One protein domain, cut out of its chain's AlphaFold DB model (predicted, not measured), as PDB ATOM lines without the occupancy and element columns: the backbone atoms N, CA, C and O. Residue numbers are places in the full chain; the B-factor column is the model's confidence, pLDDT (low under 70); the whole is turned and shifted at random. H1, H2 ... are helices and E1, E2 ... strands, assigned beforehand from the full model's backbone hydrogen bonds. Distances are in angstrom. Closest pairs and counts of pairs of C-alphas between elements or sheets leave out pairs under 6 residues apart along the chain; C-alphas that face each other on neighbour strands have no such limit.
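Overview. This is residues 84 to 190 of the 190 residues of an uncharacterized protein of Bisgaard taxon 44 str. EEAB3T1 (UniProt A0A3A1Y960). From the first residue, E1 and the long helix H1 run along one side of the domain to H2 at one end; H3 and H4 then fold back over H1, with H3 crossing it, towards H5 at the other end. The last part, H6, H7 and E2, lies beyond H3 on the side away from H1, and of these three H7 alone meets H3, near Ile 133 and Ile 176, while H6 and E2 are apart from H3; residues 148 to 154 stick out between H4 and H5. The 107 printed residues hold seven named helices and two short named strands, in the order E1 H1 H2 H3 H4 H5 H6 H7 E2, and the class is mostly helix. The whole is only just loose, close to compact, with a radius of gyration of the C-alphas of 15.7 A and spans of 48 by 33 by 20 A.

Along the chain. Begin at C-alpha 86 at (126.967, 119.788, 114.695), where E1, residues 86 to 88, starts. Find C-alpha 89 at (117.081, 117.909, 117.383); from there H1 runs 24.1 A to residue 105. Read on to H2, residues 110 to 119, 14.3 A; H3, residues 123 to 133, 15.5 A; and H4, residues 138 to 147, 14.3 A. Next come H5, residues 155 to 161, H6, residues 168 to 173, and H7, residues 176 to 184. E2, residues 187 to 189, ends at C-alpha 189 at (136.348, 112.487, 143.468).

Arrangement. Look first at H3, the hub. It touches H1, closest at the C-alphas of Cys 101 and Cys 124, 5.4 A apart, and their lines are only just about perpendicular at 71 degrees. H3 and H7 only just touch, with 3 pairs of C-alphas within 8 A; the closest, Ile 133 and Ile 176, are 6.4 A apart. H2 and H3 only just touch, only at the corner, closest at the C-alphas of Asp 117 and Cys 124, 6.1 A. H1 touches H4 with residues 91 to 95 alone, at a shallow tilt of 30 degrees, opposite ways; the C-alphas of Val 91 and Tyr 142 are closest, at 7.0 A. H4 and H5 are close but not clearly touching, with the C-alphas of Leu 146 and Val 158 closest at 7.5 A. H6 and H7 are also close but not clearly touching, closest at the C-alphas of Tyr 171 and Phe 177, 6.5 A. The closest C-alphas of H7 and E2 are those of Ala 181 and Thr 187, 5.7 A apart. E1 and E2 pair with no named strand. In H1, H2, H3, H4, H5, H6 and H7 every O i to N i+4 pair is within hydrogen-bond range.

Size, cuts and confidence. The C-alphas of Gln 111 and Ala 156 are the two farthest apart, at 47.6 A. The printed part has no cut and no long link, and it ends at Glu 190, the chain's last residue. Residues 148 to 154 stand free. The mean pLDDT of the printed part is 93.4, that of H5 is 81, and no printed residue is under 70.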
ATOM      1  N   ASN A  84     132.421 120.900 110.120       87.38
ATOM      2  CA  ASN A  84     132.440 122.234 110.734       87.38
ATOM      3  C   ASN A  84     131.130 122.584 111.462       87.38
ATOM      4  O   ASN A  84     130.977 123.707 111.930       87.38
ATOM      5  N   SER A  85     130.159 121.671 111.510       90.25
ATOM      6  CA  SER A  85     128.871 121.902 112.168       90.25
ATOM      7  C   SER A  85     128.340 120.632 112.818       90.25
ATOM      8  O   SER A  85     128.497 119.534 112.276       90.25
ATOM      9  N   TYR A  86     127.685 120.814 113.960       92.62
ATOM     10  CA  TYR A  86     126.967 119.788 114.695       92.62
ATOM     11  C   TYR A  86     125.620 120.350 115.155       92.62
ATOM     12  O   TYR A  86     125.575 121.375 115.834       92.62
ATOM     13  N   THR A  87     124.531 119.674 114.795       93.25
ATOM     14  CA  THR A  87     123.175 119.974 115.273       93.25
ATOM     15  C   THR A  87     122.519 118.701 115.787       93.25
ATOM     16  O   THR A  87     122.833 117.597 115.338       93.25
ATOM     17  N   SER A  88     121.610 118.832 116.752       94.81
ATOM     18  CA  SER A  88     120.878 117.697 117.312       94.81
ATOM     19  C   SER A  88     119.493 118.138 117.747       94.81
ATOM     20  O   SER A  88     119.349 118.891 118.708       94.81
ATOM     21  N   ALA A  89     118.474 117.624 117.058       94.75
ATOM     22  CA  ALA A  89     117.081 117.909 117.383       94.75
ATOM     23  C   ALA A  89     116.726 117.394 118.788       94.75
ATOM     24  O   ALA A  89     115.915 118.001 119.485       94.75
ATOM     25  N   SER A  90     117.365 116.301 119.229       94.12
ATOM     26  CA  SER A  90     117.251 115.823 120.607       94.12
ATOM     27  C   SER A  90     117.779 116.877 121.582       94.12
ATOM     28  O   SER A  90     117.044 117.302 122.470       94.12
ATOM     29  N   VAL A  91     119.016 117.357 121.400       96.00
ATOM     30  CA  VAL A  91     119.613 118.383 122.279       96.00
ATOM     31  C   VAL A  91     118.773 119.653 122.312       96.00
ATOM     32  O   VAL A  91     118.485 120.157 123.395       96.00
ATOM     33  N   GLU A  92     118.317 120.127 121.155       96.12
ATOM     34  CA  GLU A  92     117.445 121.299 121.051       96.12
ATOM     35  C   GLU A  92     116.137 121.107 121.828       96.12
ATOM     36  O   GLU A  92     115.731 121.990 122.585       96.12
ATOM     37  N   ALA A  93     115.504 119.934 121.718       95.44
ATOM     38  CA  ALA A  93     114.304 119.615 122.483       95.44
ATOM     39  C   ALA A  93     114.572 119.600 123.998       95.44
ATOM     40  O   ALA A  93     113.790 120.168 124.760       95.44
ATOM     41  N   PHE A  94     115.685 119.009 124.447       97.50
ATOM     42  CA  PHE A  94     116.068 119.010 125.863       97.50
ATOM     43  C   PHE A  94     116.318 120.420 126.400       97.50
ATOM     44  O   PHE A  94     115.781 120.768 127.453       97.50
ATOM     45  N   LEU A  95     117.071 121.247 125.671       98.00
ATOM     46  CA  LEU A  95     117.326 122.633 126.060       98.00
ATOM     47  C   LEU A  95     116.028 123.444 126.085       98.00
ATOM     48  O   LEU A  95     115.792 124.198 127.025       98.00
ATOM     49  N   ASN A  96     115.124 123.229 125.126       97.81
ATOM     50  CA  ASN A  96     113.808 123.862 125.139       97.81
ATOM     51  C   ASN A  96     112.969 123.451 126.364       97.81
ATOM     52  O   ASN A  96     112.339 124.311 126.984       97.81
ATOM     53  N   ILE A  97     112.972 122.169 126.751       98.12
ATOM     54  CA  ILE A  97     112.307 121.708 127.984       98.12
ATOM     55  C   ILE A  97     112.924 122.405 129.200       98.12
ATOM     56  O   ILE A  97     112.183 122.941 130.024       98.12
ATOM     57  N   TYR A  98     114.257 122.436 129.296       98.50
ATOM     58  CA  TYR A  98     114.971 123.074 130.403       98.50
ATOM     59  C   TYR A  98     114.601 124.555 130.527       98.50
ATOM     60  O   TYR A  98     114.115 124.978 131.577       98.50
ATOM     61  N   HIS A  99     114.754 125.323 129.446       98.31
ATOM     62  CA  HIS A  99     114.483 126.761 129.427       98.31
ATOM     63  C   HIS A  99     113.013 127.066 129.727       98.31
ATOM     64  O   HIS A  99     112.716 127.966 130.514       98.31
ATOM     65  N   THR A 100     112.086 126.264 129.194       97.25
ATOM     66  CA  THR A 100     110.654 126.405 129.497       97.25
ATOM     67  C   THR A 100     110.368 126.134 130.976       97.25
ATOM     68  O   THR A 100     109.663 126.905 131.627       97.25
ATOM     69  N   CYS A 101     110.931 125.064 131.542       97.56
ATOM     70  CA  CYS A 101     110.795 124.752 132.962       97.56
ATOM     71  C   CYS A 101     111.405 125.848 133.849       97.56
ATOM     72  O   CYS A 101     110.787 126.238 134.838       97.56
ATOM     73  N   ALA A 102     112.575 126.381 133.490       96.94
ATOM     74  CA  ALA A 102     113.219 127.479 134.207       96.94
ATOM     75  C   ALA A 102     112.353 128.749 134.196       96.94
ATOM     76  O   ALA A 102     112.165 129.369 135.242       96.94
ATOM     77  N   GLN A 103     111.754 129.090 133.052       95.75
ATOM     78  CA  GLN A 103     110.837 130.225 132.934       95.75
ATOM     79  C   GLN A 103     109.578 130.035 133.790       95.75
ATOM     80  O   GLN A 103     109.194 130.938 134.530       95.75
ATOM     81  N   VAL A 104     108.952 128.853 133.738       94.69
ATOM     82  CA  VAL A 104     107.775 128.532 134.564       94.69
ATOM     83  C   VAL A 104     108.111 128.633 136.055       94.69
ATOM     84  O   VAL A 104     107.319 129.165 136.830       94.69
ATOM     85  N   ARG A 105     109.306 128.185 136.466       95.00
ATOM     86  CA  ARG A 105     109.761 128.272 137.862       95.00
ATOM     87  C   ARG A 105     109.923 129.707 138.369       95.00
ATOM     88  O   ARG A 105     109.769 129.935 139.560       95.00
ATOM     89  N   GLN A 106     110.212 130.671 137.497       94.88
ATOM     90  CA  GLN A 106     110.314 132.085 137.884       94.88
ATOM     91  C   GLN A 106     108.945 132.738 138.134       94.88
ATOM     92  O   GLN A 106     108.881 133.831 138.690       94.88
ATOM     93  N   GLN A 107     107.858 132.093 137.705       93.81
ATOM     94  CA  GLN A 107     106.505 132.660 137.694       93.81
ATOM     95  C   GLN A 107     105.570 132.010 138.720       93.81
ATOM     96  O   GLN A 107     104.438 132.457 138.886       93.81
ATOM     97  N   LEU A 108     106.034 130.964 139.402       92.88
ATOM     98  CA  LEU A 108     105.263 130.172 140.350       92.88
ATOM     99  C   LEU A 108     105.982 130.100 141.697       92.88
ATOM    100  O   LEU A 108     107.207 130.184 141.780       92.88
ATOM    101  N   THR A 109     105.225 129.884 142.768       93.81
ATOM    102  CA  THR A 109     105.805 129.558 144.073       93.81
ATOM    103  C   THR A 109     106.455 128.174 144.052       93.81
ATOM    104  O   THR A 109     106.095 127.293 143.265       93.81
ATOM    105  N   THR A 110     107.379 127.927 144.985       92.12
ATOM    106  CA  THR A 110     108.027 126.615 145.148       92.12
ATOM    107  C   THR A 110     107.014 125.477 145.284       92.12
ATOM    108  O   THR A 110     107.192 124.414 144.691       92.12
ATOM    109  N   GLN A 111     105.926 125.695 146.027       95.31
ATOM    110  CA  GLN A 111     104.912 124.669 146.254       95.31
ATOM    111  C   GLN A 111     104.115 124.350 144.981       95.31
ATOM    112  O   GLN A 111     103.878 123.176 144.690       95.31
ATOM    113  N   GLU A 112     103.742 125.370 144.206       94.69
ATOM    114  CA  GLU A 112     103.042 125.193 142.929       94.69
ATOM    115  C   GLU A 112     103.909 124.432 141.924       94.69
ATOM    116  O   GLU A 112     103.429 123.495 141.288       94.69
ATOM    117  N   ILE A 113     105.201 124.764 141.838       93.25
ATOM    118  CA  ILE A 113     106.164 124.058 140.980       93.25
ATOM    119  C   ILE A 113     106.256 122.587 141.374       93.25
ATOM    120  O   ILE A 113     106.183 121.724 140.506       93.25
ATOM    121  N   ILE A 114     106.389 122.279 142.669       94.19
ATOM    122  CA  ILE A 114     106.495 120.893 143.145       94.19
ATOM    123  C   ILE A 114     105.233 120.099 142.794       94.19
ATOM    124  O   ILE A 114     105.327 118.957 142.341       94.19
ATOM    125  N   GLN A 115     104.049 120.679 143.004       95.75
ATOM    126  CA  GLN A 115     102.781 120.025 142.675       95.75
ATOM    127  C   GLN A 115     102.643 119.794 141.171       95.75
ATOM    128  O   GLN A 115     102.300 118.688 140.744       95.75
ATOM    129  N   LEU A 116     102.947 120.821 140.379       94.88
ATOM    130  CA  LEU A 116     102.876 120.765 138.929       94.88
ATOM    131  C   LEU A 116     103.850 119.726 138.370       94.88
ATOM    132  O   LEU A 116     103.464 118.869 137.580       94.88
ATOM    133  N   ASP A 117     105.095 119.744 138.830       95.19
ATOM    134  CA  ASP A 117     106.125 118.836 138.348       95.19
ATOM    135  C   ASP A 117     105.816 117.381 138.731       95.19
ATOM    136  O   ASP A 117     105.890 116.489 137.889       95.19
ATOM    137  N   ARG A 118     105.336 117.120 139.958       95.94
ATOM    138  CA  ARG A 118     104.854 115.783 140.360       95.94
ATOM    139  C   ARG A 118     103.714 115.288 139.472       95.94
ATOM    140  O   ARG A 118     103.731 114.131 139.055       95.94
ATOM    141  N   LYS A 119     102.747 116.157 139.161       96.50
ATOM    142  CA  LYS A 119     101.622 115.844 138.265       96.50
ATOM    143  C   LYS A 119     102.102 115.486 136.855       96.50
ATOM    144  O   LYS A 119     101.509 114.624 136.211       96.50
ATOM    145  N   TYR A 120     103.193 116.095 136.401       96.44
ATOM    146  CA  TYR A 120     103.768 115.906 135.070       96.44
ATOM    147  C   TYR A 120     105.073 115.108 135.089       96.44
ATOM    148  O   TYR A 120     106.021 115.405 134.365       96.44
ATOM    149  N   GLN A 121     105.081 114.031 135.883       95.81
ATOM    150  CA  GLN A 121     106.113 112.988 135.869       95.81
ATOM    151  C   GLN A 121     107.533 113.488 136.176       95.81
ATOM    152  O   GLN A 121     108.518 112.865 135.770       95.81
ATOM    153  N   LEU A 122     107.645 114.573 136.942       96.19
ATOM    154  CA  LEU A 122     108.900 115.197 137.354       96.19
ATOM    155  C   LEU A 122     109.761 115.654 136.168       96.19
ATOM    156  O   LEU A 122     110.988 115.608 136.261       96.19
ATOM    157  N   ILE A 123     109.142 116.026 135.040       96.50
ATOM    158  CA  ILE A 123     109.873 116.441 133.840       96.50
ATOM    159  C   ILE A 123     110.851 117.576 134.161       96.50
ATOM    160  O   ILE A 123     112.033 117.439 133.869       96.50
ATOM    161  N   CYS A 124     110.420 118.627 134.860       96.94
ATOM    162  CA  CYS A 124     111.269 119.778 135.133       96.94
ATOM    163  C   CYS A 124     112.404 119.445 136.100       96.94
ATOM    164  O   CYS A 124     113.536 119.847 135.852       96.94
ATOM    165  N   SER A 125     112.148 118.705 137.182       96.06
ATOM    166  CA  SER A 125     113.213 118.321 138.123       96.06
ATOM    167  C   SER A 125     114.224 117.360 137.500       96.06
ATOM    168  O   SER A 125     115.419 117.496 137.749       96.06
ATOM    169  N   LYS A 126     113.782 116.417 136.658       96.19
ATOM    170  CA  LYS A 126     114.697 115.520 135.934       96.19
ATOM    171  C   LYS A 126     115.542 116.291 134.926       96.19
ATOM    172  O   LYS A 126     116.752 116.084 134.881       96.19
ATOM    173  N   THR A 127     114.933 117.188 134.149       97.81
ATOM    174  CA  THR A 127     115.658 118.014 133.176       97.81
ATOM    175  C   THR A 127     116.666 118.930 133.853       97.81
ATOM    176  O   THR A 127     117.815 118.968 133.430       97.81
ATOM    177  N   ASP A 128     116.271 119.612 134.926       97.19
ATOM    178  CA  ASP A 128     117.142 120.495 135.705       97.19
ATOM    179  C   ASP A 128     118.330 119.746 136.320       97.19
ATOM    180  O   ASP A 128     119.472 120.204 136.232       97.19
ATOM    181  N   LEU A 129     118.082 118.550 136.866       96.00
ATOM    182  CA  LEU A 129     119.145 117.688 137.364       96.00
ATOM    183  C   LEU A 129     120.126 117.338 136.243       96.00
ATOM    184  O   LEU A 129     121.321 117.570 136.397       96.00
ATOM    185  N   ILE A 130     119.632 116.822 135.112       97.44
ATOM    186  CA  ILE A 130     120.465 116.424 133.968       97.44
ATOM    187  C   ILE A 130     121.252 117.619 133.417       97.44
ATOM    188  O   ILE A 130     122.447 117.491 133.159       97.44
ATOM    189  N   TYR A 131     120.632 118.792 133.281       98.31
ATOM    190  CA  TYR A 131     121.305 120.016 132.842       98.31
ATOM    191  C   TYR A 131     122.410 120.428 133.818       98.31
ATOM    192  O   TYR A 131     123.541 120.715 133.418       98.31
ATOM    193  N   THR A 132     122.109 120.384 135.118       97.06
ATOM    194  CA  THR A 132     123.062 120.731 136.170       97.06
ATOM    195  C   THR A 132     124.279 119.824 136.151       97.06
ATOM    196  O   THR A 132     125.410 120.302 136.094       97.06
ATOM    197  N   ILE A 133     124.059 118.516 136.153       96.38
ATOM    198  CA  ILE A 133     125.146 117.538 136.179       96.38
ATOM    199  C   ILE A 133     125.870 117.422 134.837       96.38
ATOM    200  O   ILE A 133     126.897 116.756 134.782       96.38
ATOM    201  N   SER A 134     125.362 118.062 133.781       97.38
ATOM    202  CA  SER A 134     126.044 118.208 132.493       97.38
ATOM    203  C   SER A 134     126.926 119.448 132.417       97.38
ATOM    204  O   SER A 134     127.523 119.668 131.378       97.38
ATOM    205  N   GLY A 135     127.020 120.269 133.467       96.94
ATOM    206  CA  GLY A 135     127.903 121.439 133.478       96.94
ATOM    207  C   GLY A 135     127.189 122.780 133.640       96.94
ATOM    208  O   GLY A 135     127.864 123.775 133.896       96.94
ATOM    209  N   ARG A 136     125.846 122.817 133.593       95.81
ATOM    210  CA  ARG A 136     125.004 124.031 133.710       95.81
ATOM    211  C   ARG A 136     125.102 125.029 132.551       95.81
ATOM    212  O   ARG A 136     124.738 126.190 132.729       95.81
ATOM    213  N   THR A 137     125.574 124.614 131.378       97.06
ATOM    214  CA  THR A 137     125.512 125.455 130.176       97.06
ATOM    215  C   THR A 137     125.052 124.655 128.967       97.06
ATOM    216  O   THR A 137     125.323 123.461 128.860       97.06
ATOM    217  N   ASP A 138     124.401 125.332 128.022       97.25
ATOM    218  CA  ASP A 138     123.970 124.727 126.760       97.25
ATOM    219  C   ASP A 138     125.176 124.181 125.977       97.25
ATOM    220  O   ASP A 138     125.103 123.105 125.391       97.25
ATOM    221  N   ALA A 139     126.322 124.872 126.035       95.56
ATOM    222  CA  ALA A 139     127.562 124.431 125.400       95.56
ATOM    223  C   ALA A 139     128.082 123.104 125.975       95.56
ATOM    224  O   ALA A 139     128.532 122.252 125.209       95.56
ATOM    225  N   ASP A 140     127.983 122.895 127.291       97.25
ATOM    226  CA  ASP A 140     128.392 121.621 127.888       97.25
ATOM    227  C   ASP A 140     127.439 120.488 127.484       97.25
ATOM    228  O   ASP A 140     127.887 119.379 127.204       97.25
ATOM    229  N   VAL A 141     126.134 120.763 127.375       97.62
ATOM    230  CA  VAL A 141     125.141 119.795 126.872       97.62
ATOM    231  C   VAL A 141     125.487 119.371 125.443       97.62
ATOM    232  O   VAL A 141     125.515 118.174 125.142       97.62
ATOM    233  N   TYR A 142     125.816 120.325 124.566       95.69
ATOM    234  CA  TYR A 142     126.307 120.017 123.221       95.69
ATOM    235  C   TYR A 142     127.627 119.239 123.255       95.69
ATOM    236  O   TYR A 142     127.777 118.293 122.484       95.69
ATOM    237  N   ALA A 143     128.556 119.570 124.156       94.44
ATOM    238  CA  ALA A 143     129.813 118.842 124.299       94.44
ATOM    239  C   ALA A 143     129.596 117.381 124.714       94.44
ATOM    240  O   ALA A 143     130.143 116.479 124.082       94.44
ATOM    241  N   TYR A 144     128.750 117.125 125.712       96.00
ATOM    242  CA  TYR A 144     128.382 115.768 126.115       96.00
ATOM    243  C   TYR A 144     127.685 114.998 124.993       96.00
ATOM    244  O   TYR A 144     128.002 113.833 124.745       96.00
ATOM    245  N   SER A 145     126.775 115.655 124.279       95.44
ATOM    246  CA  SER A 145     126.072 115.056 123.150       95.44
ATOM    247  C   SER A 145     127.012 114.725 121.985       95.44
ATOM    248  O   SER A 145     126.892 113.660 121.376       95.44
ATOM    249  N   LEU A 146     127.995 115.585 121.709       93.19
ATOM    250  CA  LEU A 146     129.026 115.334 120.704       93.19
ATOM    251  C   LEU A 146     129.929 114.162 121.114       93.19
ATOM    252  O   LEU A 146     130.198 113.287 120.297       93.19
ATOM    253  N   MET A 147     130.338 114.094 122.383       91.75
ATOM    254  CA  MET A 147     131.137 112.977 122.908       91.75
ATOM    255  C   MET A 147     130.391 111.642 122.872       91.75
ATOM    256  O   MET A 147     131.004 110.594 122.677       91.75
ATOM    257  N   ALA A 148     129.065 111.667 122.986       93.44
ATOM    258  CA  ALA A 148     128.225 110.484 122.838       93.44
ATOM    259  C   ALA A 148     128.194 109.905 121.412       93.44
ATOM    260  O   ALA A 148     127.742 108.774 121.227       93.44
ATOM    261  N   LEU A 149     128.706 110.630 120.409       90.75
ATOM    262  CA  LEU A 149     128.885 110.095 119.058       90.75
ATOM    263  C   LEU A 149     130.069 109.116 118.950       90.75
ATOM    264  O   LEU A 149     130.162 108.408 117.946       90.75
ATOM    265  N   ASN A 150     130.917 109.026 119.985       76.56
ATOM    266  CA  ASN A 150     132.047 108.097 120.096       76.56
ATOM    267  C   ASN A 150     132.892 108.021 118.801       76.56
ATOM    268  O   ASN A 150     133.237 109.061 118.245       76.56
ATOM    269  N   ASP A 151     133.164 106.818 118.274       72.62
ATOM    270  CA  ASP A 151     133.974 106.536 117.071       72.62
ATOM    271  C   ASP A 151     133.510 107.253 115.786       72.62
ATOM    272  O   ASP A 151     134.163 107.166 114.747       72.62
ATOM    273  N   LYS A 152     132.371 107.956 115.822       78.25
ATOM    274  CA  LYS A 152     131.868 108.768 114.706       78.25
ATOM    275  C   LYS A 152     132.453 110.183 114.672       78.25
ATOM    276  O   LYS A 152     132.203 110.902 113.706       78.25
ATOM    277  N   VAL A 153     133.199 110.593 115.700       79.62
ATOM    278  CA  VAL A 153     133.884 111.889 115.774       79.62
ATOM    279  C   VAL A 153     135.364 111.698 116.083       79.62
ATOM    280  O   VAL A 153     135.754 111.068 117.059       79.62
ATOM    281  N   THR A 154     136.222 112.278 115.249       80.69
ATOM    282  CA  THR A 154     137.662 112.330 115.523       80.69
ATOM    283  C   THR A 154     137.984 113.447 116.524       80.69
ATOM    284  O   THR A 154     137.292 114.472 116.539       80.69
ATOM    285  N   PRO A 155     139.084 113.347 117.296       76.25
ATOM    286  CA  PRO A 155     139.536 114.442 118.162       76.25
ATOM    287  C   PRO A 155     139.717 115.778 117.419       76.25
ATOM    288  O   PRO A 155     139.446 116.846 117.966       76.25
ATOM    289  N   ALA A 156     140.132 115.728 116.148       78.81
ATOM    290  CA  ALA A 156     140.272 116.911 115.302       78.81
ATOM    291  C   ALA A 156     138.917 117.566 114.979       78.81
ATOM    292  O   ALA A 156     138.812 118.789 115.041       78.81
ATOM    293  N   GLN A 157     137.880 116.770 114.686       81.25
ATOM    294  CA  GLN A 157     136.520 117.276 114.463       81.25
ATOM    295  C   GLN A 157     135.933 117.892 115.735       81.25
ATOM    296  O   GLN A 157     135.383 118.987 115.672       81.25
ATOM    297  N   VAL A 158     136.103 117.249 116.896       80.06
ATOM    298  CA  VAL A 158     135.654 117.805 118.185       80.06
ATOM    299  C   VAL A 158     136.294 119.172 118.439       80.06
ATOM    300  O   VAL A 158     135.596 120.140 118.740       80.06
ATOM    301  N   LYS A 159     137.611 119.286 118.220       79.38
ATOM    302  CA  LYS A 159     138.339 120.554 118.348       79.38
ATOM    303  C   LYS A 159     137.848 121.620 117.360       79.38
ATOM    304  O   LYS A 159     137.714 122.775 117.750       79.38
ATOM    305  N   ALA A 160     137.584 121.249 116.107       83.81
ATOM    306  CA  ALA A 160     137.100 122.174 115.078       83.81
ATOM    307  C   ALA A 160     135.702 122.733 115.391       83.81
ATOM    308  O   ALA A 160     135.417 123.884 115.075       83.81
ATOM    309  N   LEU A 161     134.855 121.936 116.046       87.25
ATOM    310  CA  LEU A 161     133.508 122.333 116.459       87.25
ATOM    311  C   LEU A 161     133.489 123.206 117.724       87.25
ATOM    312  O   LEU A 161     132.447 123.760 118.060       87.25
ATOM    313  N   GLY A 162     134.617 123.338 118.430       85.06
ATOM    314  CA  GLY A 162     134.737 124.207 119.604       85.06
ATOM    315  C   GLY A 162     134.017 123.701 120.858       85.06
ATOM    316  O   GLY A 162     133.908 124.443 121.832       85.06
ATOM    317  N   PHE A 163     133.551 122.451 120.864       85.50
ATOM    318  CA  PHE A 163     132.952 121.832 122.043       85.50
ATOM    319  C   PHE A 163     134.001 121.036 122.817       85.50
ATOM    320  O   PHE A 163     134.815 120.310 122.247       85.50
ATOM    321  N   SER A 164     134.005 121.168 124.137       88.88
ATOM    322  CA  SER A 164     134.892 120.417 125.025       88.88
ATOM    323  C   SER A 164     134.140 120.073 126.291       88.88
ATOM    324  O   SER A 164     133.376 120.898 126.790       88.88
ATOM    325  N   LEU A 165     134.341 118.854 126.799       92.06
ATOM    326  CA  LEU A 165     133.733 118.484 128.065       92.06
ATOM    327  C   LEU A 165     134.243 119.407 129.180       92.06
ATOM    328  O   LEU A 165     135.433 119.739 129.211       92.06
ATOM    329  N   PRO A 166     133.366 119.794 130.113       95.69
ATOM    330  CA  PRO A 166     133.774 120.524 131.301       95.69
ATOM    331  C   PRO A 166     134.770 119.702 132.133       95.69
ATOM    332  O   PRO A 166     134.668 118.478 132.226       95.69
ATOM    333  N   THR A 167     135.743 120.376 132.745       96.88
ATOM    334  CA  THR A 167     136.770 119.745 133.587       96.88
ATOM    335  C   THR A 167     136.302 119.604 135.037       96.88
ATOM    336  O   THR A 167     135.296 120.198 135.438       96.88
ATOM    337  N   TYR A 168     137.073 118.883 135.858       97.62
ATOM    338  CA  TYR A 168     136.842 118.810 137.305       97.62
ATOM    339  C   TYR A 168     136.772 120.209 137.940       97.62
ATOM    340  O   TYR A 168     135.820 120.541 138.647       97.62
ATOM    341  N   ALA A 169     137.731 121.080 137.599       97.88
ATOM    342  CA  ALA A 169     137.775 122.464 138.068       97.88
ATOM    343  C   ALA A 169     136.545 123.280 137.621       97.88
ATOM    344  O   ALA A 169     136.026 124.106 138.381       97.88
ATOM    345  N   THR A 170     136.021 123.027 136.416       97.56
ATOM    346  CA  THR A 170     134.755 123.624 135.962       97.56
ATOM    347  C   THR A 170     133.589 123.199 136.861       97.56
ATOM    348  O   THR A 170     132.778 124.039 137.246       97.56
ATOM    349  N   TYR A 171     133.509 121.926 137.252       98.12
ATOM    350  CA  TYR A 171     132.437 121.432 138.128       98.12
ATOM    351  C   TYR A 171     132.542 121.981 139.545       98.12
ATOM    352  O   TYR A 171     131.525 122.349 140.141       98.12
ATOM    353  N   GLN A 172     133.767 122.080 140.059       97.56
ATOM    354  CA  GLN A 172     134.043 122.657 141.367       97.56
ATOM    355  C   GLN A 172     133.660 124.143 141.410       97.56
ATOM    356  O   GLN A 172     132.891 124.553 142.274       97.56
ATOM    357  N   SER A 173     134.113 124.941 140.437       97.69
ATOM    358  CA  SER A 173     133.816 126.384 140.378       97.69
ATOM    359  C   SER A 173     132.331 126.703 140.174       97.69
ATOM    360  O   SER A 173     131.853 127.731 140.647       97.69
ATOM    361  N   ARG A 174     131.574 125.817 139.513       97.31
ATOM    362  CA  ARG A 174     130.121 125.960 139.295       97.31
ATOM    363  C   ARG A 174     129.266 125.312 140.384       97.31
ATOM    364  O   ARG A 174     128.039 125.271 140.251       97.31
ATOM    365  N   ASN A 175     129.900 124.808 141.440       96.75
ATOM    366  CA  ASN A 175     129.271 124.145 142.573       96.75
ATOM    367  C   ASN A 175     128.347 122.967 142.192       96.75
ATOM    368  O   ASN A 175     127.240 122.807 142.712       96.75
ATOM    369  N   ILE A 176     128.772 122.160 141.217       97.50
ATOM    370  CA  ILE A 176     127.983 121.023 140.721       97.50
ATOM    371  C   ILE A 176     128.144 119.812 141.644       97.50
ATOM    372  O   ILE A 176     127.168 119.113 141.910       97.50
ATOM    373  N   PHE A 177     129.343 119.585 142.190       97.19
ATOM    374  CA  PHE A 177     129.591 118.463 143.101       97.19
ATOM    375  C   PHE A 177     128.761 118.553 144.382       97.19
ATOM    376  O   PHE A 177     128.184 117.549 144.793       97.19
ATOM    377  N   GLU A 178     128.615 119.746 144.964       95.31
ATOM    378  CA  GLU A 178     127.736 119.942 146.121       95.31
ATOM    379  C   GLU A 178     126.274 119.641 145.762       95.31
ATOM    380  O   GLU A 178     125.566 118.980 146.519       95.31
ATOM    381  N   HIS A 179     125.819 120.052 144.574       93.50
ATOM    382  CA  HIS A 179     124.469 119.734 144.116       93.50
ATOM    383  C   HIS A 179     124.251 118.219 143.973       93.50
ATOM    384  O   HIS A 179     123.209 117.712 144.387       93.50
ATOM    385  N   ILE A 180     125.226 117.490 143.423       93.56
ATOM    386  CA  ILE A 180     125.180 116.026 143.308       93.56
ATOM    387  C   ILE A 180     125.159 115.380 144.702       93.56
ATOM    388  O   ILE A 180     124.313 114.523 144.964       93.56
ATOM    389  N   ALA A 181     126.024 115.823 145.615       94.56
ATOM    390  CA  ALA A 181     126.089 115.299 146.975       94.56
ATOM    391  C   ALA A 181     124.773 115.528 147.738       94.56
ATOM    392  O   ALA A 181     124.209 114.587 148.294       94.56
ATOM    393  N   ASN A 182     124.226 116.744 147.694       92.56
ATOM    394  CA  ASN A 182     123.030 117.105 148.456       92.56
ATOM    395  C   ASN A 182     121.753 116.457 147.904       92.56
ATOM    396  O   ASN A 182     120.890 116.045 148.680       92.56
ATOM    397  N   ASN A 183     121.616 116.346 146.578       88.56
ATOM    398  CA  ASN A 183     120.377 115.859 145.960       88.56
ATOM    399  C   ASN A 183     120.391 114.356 145.665       88.56
ATOM    400  O   ASN A 183     119.338 113.720 145.707       88.56
ATOM    401  N   LEU A 184     121.561 113.783 145.369       90.62
ATOM    402  CA  LEU A 184     121.693 112.378 144.968       90.62
ATOM    403  C   LEU A 184     122.449 111.523 145.988       90.62
ATOM    404  O   LEU A 184     122.378 110.297 145.906       90.62
ATOM    405  N   GLN A 185     123.134 112.140 146.959       94.56
ATOM    406  CA  GLN A 185     123.994 111.452 147.933       94.56
ATOM    407  C   GLN A 185     125.100 110.643 147.241       94.56
ATOM    408  O   GLN A 185     125.417 109.529 147.646       94.56
ATOM    409  N   ILE A 186     125.668 111.195 146.167       94.56
ATOM    410  CA  ILE A 186     126.800 110.623 145.430       94.56
ATOM    411  C   ILE A 186     128.002 111.539 145.648       94.56
ATOM    412  O   ILE A 186     127.874 112.757 145.544       94.56
ATOM    413  N   THR A 187     129.166 110.963 145.945       96.50
ATOM    414  CA  THR A 187     130.420 111.725 146.060       96.50
ATOM    415  C   THR A 187     131.210 111.599 144.765       96.50
ATOM    416  O   THR A 187     131.395 110.487 144.275       96.50
ATOM    417  N   ILE A 188     131.675 112.721 144.213       97.19
ATOM    418  CA  ILE A 188     132.549 112.724 143.036       97.19
ATOM    419  C   ILE A 188     133.959 113.116 143.465       97.19
ATOM    420  O   ILE A 188     134.155 114.190 144.037       97.19
ATOM    421  N   THR A 189     134.926 112.247 143.200       96.31
ATOM    422  CA  THR A 189     136.348 112.487 143.468       96.31
ATOM    423  C   THR A 189     137.076 112.840 142.179       96.31
ATOM    424  O   THR A 189     136.564 112.575 141.093       96.31
ATOM    425  N   GLU A 190     138.241 113.469 142.295       93.06
ATOM    426  CA  GLU A 190     139.124 113.705 141.145       93.06
ATOM    427  C   GLU A 190     139.594 112.385 140.514       93.06
ATOM    428  O   GLU A 190     139.782 111.402 141.273       93.06
TER     429      GLU A 190